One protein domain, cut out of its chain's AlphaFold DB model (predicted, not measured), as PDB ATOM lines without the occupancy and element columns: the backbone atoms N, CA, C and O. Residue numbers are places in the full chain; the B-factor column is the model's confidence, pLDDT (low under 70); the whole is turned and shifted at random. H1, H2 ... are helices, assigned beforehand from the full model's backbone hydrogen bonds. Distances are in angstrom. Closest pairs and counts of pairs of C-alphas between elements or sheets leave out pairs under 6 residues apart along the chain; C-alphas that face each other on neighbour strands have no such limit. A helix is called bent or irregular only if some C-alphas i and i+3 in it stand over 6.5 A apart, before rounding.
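AT A GLANCE: This is residues 2 to 66 of the 113 residues of an uncharacterized protein of Dendrothele bispora (strain CBS 962.96) (UniProt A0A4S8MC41). One long helix, H2, makes the length of a rod-shaped helical hairpin, and a shorter, kinked helix, H1, lies along it. A loop of residues 23 to 36 joins the two at one end of the rod, and residues 60 to 66 of H2 stick out at the other. The printed part has 65 residues with two named helices, H1 then H2, and no named strand; its class is all helix. It is loose, with a radius of gyration of the C-alphas of 14.8 A, and spans 51 by 18 by 14 A.

HOW THE PARTS SIT: H2, residues 37 to 66, is the longest helix and has a kink of 25 degrees near residue 51. H1, residues 2 to 22, touches it with 27 pairs of C-alphas within 8 A. The closest C-alphas of the two are those of Thr 8 and Ser 47, 4.9 A apart. H1 and H2 form a helical hairpin, running opposite ways at a shallow tilt of 29 degrees. H1 has a kink of 59 degrees near residue 16 and is irregular: C-alphas 14 and 17 are 7.5 A apart. In H2 every O i to N i+4 pair is within hydrogen-bond range; in H1 15 of 17 are.

IN THESE COORDINATES: H2 runs 42.4 A from C-alpha 37 at (188.889, 101.161, 175.547) to C-alpha 66 at (225.215, 98.850, 197.353). H1 begins at C-alpha 2 at (214.578, 102.005, 186.171) and measures 28.0 A from first to last C-alpha.

THE WHOLE: The two C-alphas farthest apart are those of Ile 29 and Met 66, 51.2 A. The link from H1 to H2, 14 residues, is long. The printed part has no cut. Its mean pLDDT is 92.5, and residues 27 to 29 are under 70.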
ATOM      1  N   THR A   2     214.985 100.672 185.677       93.88
ATOM      2  CA  THR A   2     214.578 102.005 186.171       93.88
ATOM      3  C   THR A   2     213.637 102.757 185.229       93.88
ATOM      4  O   THR A   2     212.569 103.176 185.661       93.88
ATOM      5  N   TYR A   3     213.973 102.860 183.938       95.88
ATOM      6  CA  TYR A   3     213.117 103.539 182.955       95.88
ATOM      7  C   TYR A   3     211.746 102.881 182.789       95.88
ATOM      8  O   TYR A   3     210.749 103.581 182.659       95.88
ATOM      9  N   LEU A   4     211.687 101.546 182.836       95.75
ATOM     10  CA  LEU A   4     210.428 100.812 182.733       95.75
ATOM     11  C   LEU A   4     209.544 101.084 183.954       95.75
ATOM     12  O   LEU A   4     208.396 101.462 183.774       95.75
ATOM     13  N   CYS A   5     210.099 100.985 185.170       96.62
ATOM     14  CA  CYS A   5     209.366 101.304 186.399       96.62
ATOM     15  C   CYS A   5     208.868 102.753 186.410       96.62
ATOM     16  O   CYS A   5     207.738 103.008 186.812       96.62
ATOM     17  N   LEU A   6     209.700 103.698 185.956       96.50
ATOM     18  CA  LEU A   6     209.337 105.110 185.880       96.50
ATOM     19  C   LEU A   6     208.205 105.343 184.869       96.50
ATOM     20  O   LEU A   6     207.238 106.030 185.180       96.50
ATOM     21  N   SER A   7     208.302 104.726 183.688       96.69
ATOM     22  CA  SER A   7     207.270 104.804 182.654       96.69
ATOM     23  C   SER A   7     205.940 104.240 183.147       96.69
ATOM     24  O   SER A   7     204.917 104.900 183.010       96.69
ATOM     25  N   THR A   8     205.945 103.049 183.754       97.00
ATOM     26  CA  THR A   8     204.721 102.428 184.279       97.00
ATOM     27  C   THR A   8     204.156 103.206 185.463       97.00
ATOM     28  O   THR A   8     202.945 103.328 185.584       97.00
ATOM     29  N   ALA A   9     205.006 103.783 186.321       96.69
ATOM     30  CA  ALA A   9     204.551 104.618 187.429       96.69
ATOM     31  C   ALA A   9     203.863 105.892 186.925       96.69
ATOM     32  O   ALA A   9     202.798 106.243 187.427       96.69
ATOM     33  N   PHE A  10     204.430 106.565 185.919       97.38
ATOM     34  CA  PHE A  10     203.795 107.741 185.325       97.38
ATOM     35  C   PHE A  10     202.496 107.404 184.596       97.38
ATOM     36  O   PHE A  10     201.529 108.144 184.751       97.38
ATOM     37  N   ASP A  11     202.444 106.286 183.874       96.06
ATOM     38  CA  ASP A  11     201.222 105.801 183.223       96.06
ATOM     39  C   ASP A  11     200.088 105.587 184.243       96.06
ATOM     40  O   ASP A  11     198.978 106.085 184.068       96.06
ATOM     41  N   ILE A  12     200.391 104.960 185.386       96.88
ATOM     42  CA  ILE A  12     199.419 104.749 186.470       96.88
ATOM     43  C   ILE A  12     199.001 106.078 187.115       96.88
ATOM     44  O   ILE A  12     197.810 106.342 187.281       96.88
ATOM     45  N   LEU A  13     199.975 106.916 187.489       96.62
ATOM     46  CA  LEU A  13     199.740 108.170 188.215       96.62
ATOM     47  C   LEU A  13     198.953 109.191 187.391       96.62
ATOM     48  O   LEU A  13     198.135 109.920 187.948       96.62
ATOM     49  N   LEU A  14     199.204 109.261 186.085       96.00
ATOM     50  CA  LEU A  14     198.533 110.205 185.193       96.00
ATOM     51  C   LEU A  14     197.248 109.620 184.590       96.00
ATOM     52  O   LEU A  14     196.320 110.377 184.314       96.00
ATOM     53  N   GLY A  15     197.179 108.299 184.407       93.38
ATOM     54  CA  GLY A  15     196.098 107.610 183.698       93.38
ATOM     55  C   GLY A  15     194.946 107.087 184.566       93.38
ATOM     56  O   GLY A  15     193.962 106.571 184.025       93.38
ATOM     57  N   TYR A  16     195.022 107.183 185.900       93.56
ATOM     58  CA  TYR A  16     194.008 106.570 186.774       93.56
ATOM     59  C   TYR A  16     192.593 107.135 186.556       93.56
ATOM     60  O   TYR A  16     191.616 106.396 186.649       93.56
ATOM     61  N   GLN A  17     192.463 108.423 186.219       91.81
ATOM     62  CA  GLN A  17     191.161 109.038 185.938       91.81
ATOM     63  C   GLN A  17     190.538 108.446 184.668       91.81
ATOM     64  O   GLN A  17     189.381 108.032 184.655       91.81
ATOM     65  N   GLN A  18     191.330 108.322 183.606       91.44
ATOM     66  CA  GLN A  18     190.912 107.722 182.343       91.44
ATOM     67  C   GLN A  18     190.607 106.233 182.519       91.44
ATOM     68  O   GLN A  18     189.718 105.721 181.847       91.44
ATOM     69  N   PHE A  19     191.281 105.547 183.445       91.94
ATOM     70  CA  PHE A  19     190.974 104.162 183.806       91.94
ATOM     71  C   PHE A  19     189.592 104.030 184.461       91.94
ATOM     72  O   PHE A  19     188.804 103.176 184.054       91.94
ATOM     73  N   LEU A  20     189.246 104.911 185.405       90.50
ATOM     74  CA  LEU A  20     187.905 104.939 186.004       90.50
ATOM     75  C   LEU A  20     186.819 105.267 184.968       90.50
ATOM     76  O   LEU A  20     185.752 104.648 184.974       90.50
ATOM     77  N   ASN A  21     187.107 106.185 184.040       89.88
ATOM     78  CA  ASN A  21     186.198 106.508 182.940       89.88
ATOM     79  C   ASN A  21     186.033 105.322 181.976       89.88
ATOM     80  O   ASN A  21     184.915 105.016 181.572       89.88
ATOM     81  N   ALA A  22     187.122 104.619 181.654       88.56
ATOM     82  CA  ALA A  22     187.119 103.435 180.794       88.56
ATOM     83  C   ALA A  22     186.325 102.261 181.395       88.56
ATOM     84  O   ALA A  22     185.744 101.474 180.653       88.56
ATOM     85  N   LEU A  23     186.269 102.157 182.728       89.06
ATOM     86  CA  LEU A  23     185.443 101.179 183.444       89.06
ATOM     87  C   LEU A  23     183.951 101.551 183.495       89.06
ATOM     88  O   LEU A  23     183.147 100.751 183.966       89.06
ATOM     89  N   GLY A  24     183.568 102.752 183.048       84.19
ATOM     90  CA  GLY A  24     182.188 103.239 183.136       84.19
ATOM     91  C   GLY A  24     181.755 103.628 184.553       84.19
ATOM     92  O   GLY A  24     180.566 103.779 184.810       84.19
ATOM     93  N   LEU A  25     182.706 103.807 185.480       80.31
ATOM     94  CA  LEU A  25     182.428 104.277 186.846       80.31
ATOM     95  C   LEU A  25     182.195 105.796 186.907       80.31
ATOM     96  O   LEU A  25     181.738 106.320 187.921       80.31
ATOM     97  N   SER A  26     182.515 106.506 185.824       74.88
ATOM     98  CA  SER A  26     182.266 107.938 185.659       74.88
ATOM     99  C   SER A  26     180.977 108.195 184.873       74.88
ATOM    100  O   SER A  26     180.619 107.410 184.000       74.88
ATOM    101  N   PHE A  27     180.335 109.344 185.091       66.62
ATOM    102  CA  PHE A  27     179.129 109.769 184.362       66.62
ATOM    103  C   PHE A  27     179.367 110.129 182.874       66.62
ATOM    104  O   PHE A  27     178.487 110.705 182.233       66.62
ATOM    105  N   GLN A  28     180.543 109.836 182.301       69.38
ATOM    106  CA  GLN A  28     180.820 110.062 180.881       69.38
ATOM    107  C   GLN A  28     180.299 108.897 180.028       69.38
ATOM    108  O   GLN A  28     180.719 107.757 180.185       69.38
ATOM    109  N   ILE A  29     179.391 109.207 179.100       65.25
ATOM    110  CA  ILE A  29     178.669 108.220 178.276       65.25
ATOM    111  C   ILE A  29     179.489 107.759 177.055       65.25
ATOM    112  O   ILE A  29     179.246 106.675 176.528       65.25
ATOM    113  N   LEU A  30     180.463 108.554 176.592       81.56
ATOM    114  CA  LEU A  30     181.201 108.289 175.354       81.56
ATOM    115  C   LEU A  30     182.714 108.423 175.559       81.56
ATOM    116  O   LEU A  30     183.182 109.418 176.108       81.56
ATOM    117  N   TRP A  31     183.470 107.435 175.077       87.12
ATOM    118  CA  TRP A  31     184.933 107.432 175.081       87.12
ATOM    119  C   TRP A  31     185.481 108.329 173.953       87.12
ATOM    120  O   TRP A  31     185.291 107.992 172.783       87.12
ATOM    121  N   PRO A  32     186.152 109.459 174.256       88.81
ATOM    122  CA  PRO A  32     186.523 110.452 173.244       88.81
ATOM    123  C   PRO A  32     187.893 110.200 172.589       88.81
ATOM    124  O   PRO A  32     188.318 110.986 171.746       88.81
ATOM    125  N   TYR A  33     188.619 109.152 172.991       89.50
ATOM    126  CA  TYR A  33     189.996 108.913 172.555       89.50
ATOM    127  C   TYR A  33     190.078 107.919 171.393       89.50
ATOM    128  O   TYR A  33     189.263 107.008 171.268       89.50
ATOM    129  N   HIS A  34     191.126 108.048 170.575       91.38
ATOM    130  CA  HIS A  34     191.376 107.157 169.435       91.38
ATOM    131  C   HIS A  34     191.787 105.733 169.832       91.38
ATOM    132  O   HIS A  34     191.632 104.803 169.044       91.38
ATOM    133  N   VAL A  35     192.332 105.555 171.037       92.12
ATOM    134  CA  VAL A  35     192.747 104.237 171.528       92.12
ATOM    135  C   VAL A  35     191.504 103.438 171.927       92.12
ATOM    136  O   VAL A  35     190.687 103.963 172.684       92.12
ATOM    137  N   PRO A  36     191.349 102.175 171.489       92.62
ATOM    138  CA  PRO A  36     190.249 101.330 171.940       92.62
ATOM    139  C   PRO A  36     190.252 101.161 173.463       92.62
ATOM    140  O   PRO A  36     191.294 100.877 174.055       92.62
ATOM    141  N   VAL A  37     189.074 101.259 174.084       92.25
ATOM    142  CA  VAL A  37     188.889 101.161 175.547       92.25
ATOM    143  C   VAL A  37     189.579  99.922 176.129       92.25
ATOM    144  O   VAL A  37     190.315 100.017 177.107       92.25
ATOM    145  N   ILE A  38     189.401  98.763 175.488       92.62
ATOM    146  CA  ILE A  38     189.979  97.488 175.941       92.62
ATOM    147  C   ILE A  38     191.512  97.534 175.927       92.62
ATOM    148  O   ILE A  38     192.147  97.085 176.878       92.62
ATOM    149  N   ALA A  39     192.119  98.099 174.878       94.38
ATOM    150  CA  ALA A  39     193.574  98.196 174.770       94.38
ATOM    151  C   ALA A  39     194.158  99.092 175.872       94.38
ATOM    152  O   ALA A  39     195.180  98.749 176.469       94.38
ATOM    153  N   TYR A  40     193.475 100.198 176.187       95.06
ATOM    154  CA  TYR A  40     193.855 101.071 177.292       95.06
ATOM    155  C   TYR A  40     193.754 100.356 178.648       95.06
ATOM    156  O   TYR A  40     194.721 100.349 179.405       95.06
ATOM    157  N   LEU A  41     192.628  99.686 178.930       94.88
ATOM    158  CA  LEU A  41     192.426  98.947 180.184       94.88
ATOM    159  C   LEU A  41     193.486  97.862 180.396       94.88
ATOM    160  O   LEU A  41     194.058  97.762 181.480       94.88
ATOM    161  N   LEU A  42     193.773  97.066 179.362       96.31
ATOM    162  CA  LEU A  42     194.793  96.019 179.430       96.31
ATOM    163  C   LEU A  42     196.187  96.603 179.669       96.31
ATOM    164  O   LEU A  42     196.931  96.070 180.488       96.31
ATOM    165  N   THR A  43     196.521  97.708 178.996       96.06
ATOM    166  CA  THR A  43     197.810  98.392 179.179       96.06
ATOM    167  C   THR A  43     197.944  98.927 180.600       96.06
ATOM    168  O   THR A  43     198.950  98.664 181.244       96.06
ATOM    169  N   PHE A  44     196.909  99.579 181.130       96.56
ATOM    170  CA  PHE A  44     196.920 100.128 182.486       96.56
ATOM    171  C   PHE A  44     197.089  99.033 183.553       96.56
ATOM    172  O   PHE A  44     197.915  99.149 184.458       96.56
ATOM    173  N   ILE A  45     196.347  97.925 183.430       96.75
ATOM    174  CA  ILE A  45     196.471  96.777 184.343       96.75
ATOM    175  C   ILE A  45     197.872  96.162 184.244       96.75
ATOM    176  O   ILE A  45     198.491  95.861 185.267       96.75
ATOM    177  N   LEU A  46     198.393  96.002 183.025       97.31
ATOM    178  CA  LEU A  46     199.743  95.499 182.804       97.31
ATOM    179  C   LEU A  46     200.794  96.430 183.428       97.31
ATOM    180  O   LEU A  46     201.693  95.942 184.113       97.31
ATOM    181  N   SER A  47     200.653  97.748 183.267       97.38
ATOM    182  CA  SER A  47     201.507  98.759 183.898       97.38
ATOM    183  C   SER A  47     201.506  98.621 185.420       97.38
ATOM    184  O   SER A  47     202.583  98.618 186.014       97.38
ATOM    185  N   CYS A  48     200.347  98.423 186.063       97.25
ATOM    186  CA  CYS A  48     200.255  98.174 187.509       97.25
ATOM    187  C   CYS A  48     201.082  96.958 187.947       97.25
ATOM    188  O   CYS A  48     201.897  97.052 188.869       97.25
ATOM    189  N   VAL A  49     200.902  95.824 187.265       97.69
ATOM    190  CA  VAL A  49     201.608  94.576 187.590       97.69
ATOM    191  C   VAL A  49     203.113  94.721 187.353       97.69
ATOM    192  O   VAL A  49     203.914  94.332 188.206       97.69
ATOM    193  N   LEU A  50     203.511  95.318 186.226       97.19
ATOM    194  CA  LEU A  50     204.917  95.538 185.886       97.19
ATOM    195  C   LEU A  50     205.593  96.515 186.848       97.19
ATOM    196  O   LEU A  50     206.705  96.238 187.296       97.19
ATOM    197  N   CYS A  51     204.929  97.613 187.209       97.06
ATOM    198  CA  CYS A  51     205.466  98.590 188.151       97.06
ATOM    199  C   CYS A  51     205.793  97.931 189.496       97.06
ATOM    200  O   CYS A  51     206.853  98.184 190.070       97.06
ATOM    201  N   PHE A  52     204.917  97.045 189.977       96.50
ATOM    202  CA  PHE A  52     205.136  96.313 191.219       96.50
ATOM    203  C   PHE A  52     206.248  95.261 191.087       96.50
ATOM    204  O   PHE A  52     207.235  95.303 191.825       96.50
ATOM    205  N   ALA A  53     206.132  94.345 190.122       96.94
ATOM    206  CA  ALA A  53     207.067  93.231 189.968       96.94
ATOM    207  C   ALA A  53     208.490  93.707 189.630       96.94
ATOM    208  O   ALA A  53     209.463  93.331 190.287       96.94
ATOM    209  N   VAL A  54     208.620  94.579 188.626       97.06
ATOM    210  CA  VAL A  54     209.919  95.122 188.207       97.06
ATOM    211  C   VAL A  54     210.453  96.113 189.240       97.06
ATOM    212  O   VAL A  54     211.667  96.181 189.433       97.06
ATOM    213  N   GLY A  55     209.577  96.817 189.964       97.31
ATOM    214  CA  GLY A  55     209.951  97.679 191.086       97.31
ATOM    215  C   GLY A  55     210.685  96.918 192.189       97.31
ATOM    216  O   GLY A  55     211.772  97.326 192.597       97.31
ATOM    217  N   ILE A  56     210.158  95.766 192.614       96.88
ATOM    218  CA  ILE A  56     210.824  94.907 193.607       96.88
ATOM    219  C   ILE A  56     212.175  94.420 193.082       96.88
ATOM    220  O   ILE A  56     213.185  94.524 193.784       96.88
ATOM    221  N   MET A  57     212.224  93.934 191.837       96.38
ATOM    222  CA  MET A  57     213.481  93.482 191.239       96.38
ATOM    223  C   MET A  57     214.522  94.613 191.168       96.38
ATOM    224  O   MET A  57     215.702  94.374 191.417       96.38
ATOM    225  N   LEU A  58     214.103  95.850 190.880       96.62
ATOM    226  CA  LEU A  58     214.982  97.021 190.864       96.62
ATOM    227  C   LEU A  58     215.536  97.337 192.259       96.62
ATOM    228  O   LEU A  58     216.731  97.590 192.386       96.62
ATOM    229  N   ILE A  59     214.701  97.291 193.303       96.25
ATOM    230  CA  ILE A  59     215.140  97.514 194.691       96.25
ATOM    231  C   ILE A  59     216.199  96.479 195.087       96.25
ATOM    232  O   ILE A  59     217.241  96.840 195.635       96.25
ATOM    233  N   VAL A  60     215.970  95.202 194.769       94.94
ATOM    234  CA  VAL A  60     216.937  94.129 195.048       94.94
ATOM    235  C   VAL A  60     218.236  94.333 194.265       94.94
ATOM    236  O   VAL A  60     219.318  94.150 194.824       94.94
ATOM    237  N   ALA A  61     218.156  94.750 192.999       95.00
ATOM    238  CA  ALA A  61     219.335  95.037 192.188       95.00
ATOM    239  C   ALA A  61     220.157  96.201 192.767       95.00
ATOM    240  O   ALA A  61     221.364  96.057 192.957       95.00
ATOM    241  N   LEU A  62     219.511  97.313 193.134       95.12
ATOM    242  CA  LEU A  62     220.171  98.458 193.769       95.12
ATOM    243  C   LEU A  62     220.805  98.076 195.111       95.12
ATOM    244  O   LEU A  62     221.924  98.483 195.409       95.12
ATOM    245  N   TRP A  63     220.131  97.244 195.903       95.12
ATOM    246  CA  TRP A  63     220.677  96.745 197.162       95.12
ATOM    247  C   TRP A  63     221.911  95.855 196.964       95.12
ATOM    248  O   TRP A  63     222.846  95.909 197.763       95.12
ATOM    249  N   SER A  64     221.933  95.042 195.908       94.50
ATOM    250  CA  SER A  64     223.102  94.231 195.547       94.50
ATOM    251  C   SER A  64     224.272  95.099 195.085       94.50
ATOM    252  O   SER A  64     225.386  94.894 195.567       94.50
ATOM    253  N   VAL A  65     224.009  96.136 194.279       95.19
ATOM    254  CA  VAL A  65     225.012  97.149 193.905       95.19
ATOM    255  C   VAL A  65     225.594  97.815 195.150       95.19
ATOM    256  O   VAL A  65     226.807  97.854 195.314       95.19
ATOM    257  N   MET A  66     224.753  98.248 196.095       95.00
ATOM    258  CA  MET A  66     225.215  98.850 197.353       95.00
ATOM    259  C   MET A  66     226.110  97.926 198.184       95.00
ATOM    260  O   MET A  66     226.916  98.421 198.966       95.00
TER     261      MET A  66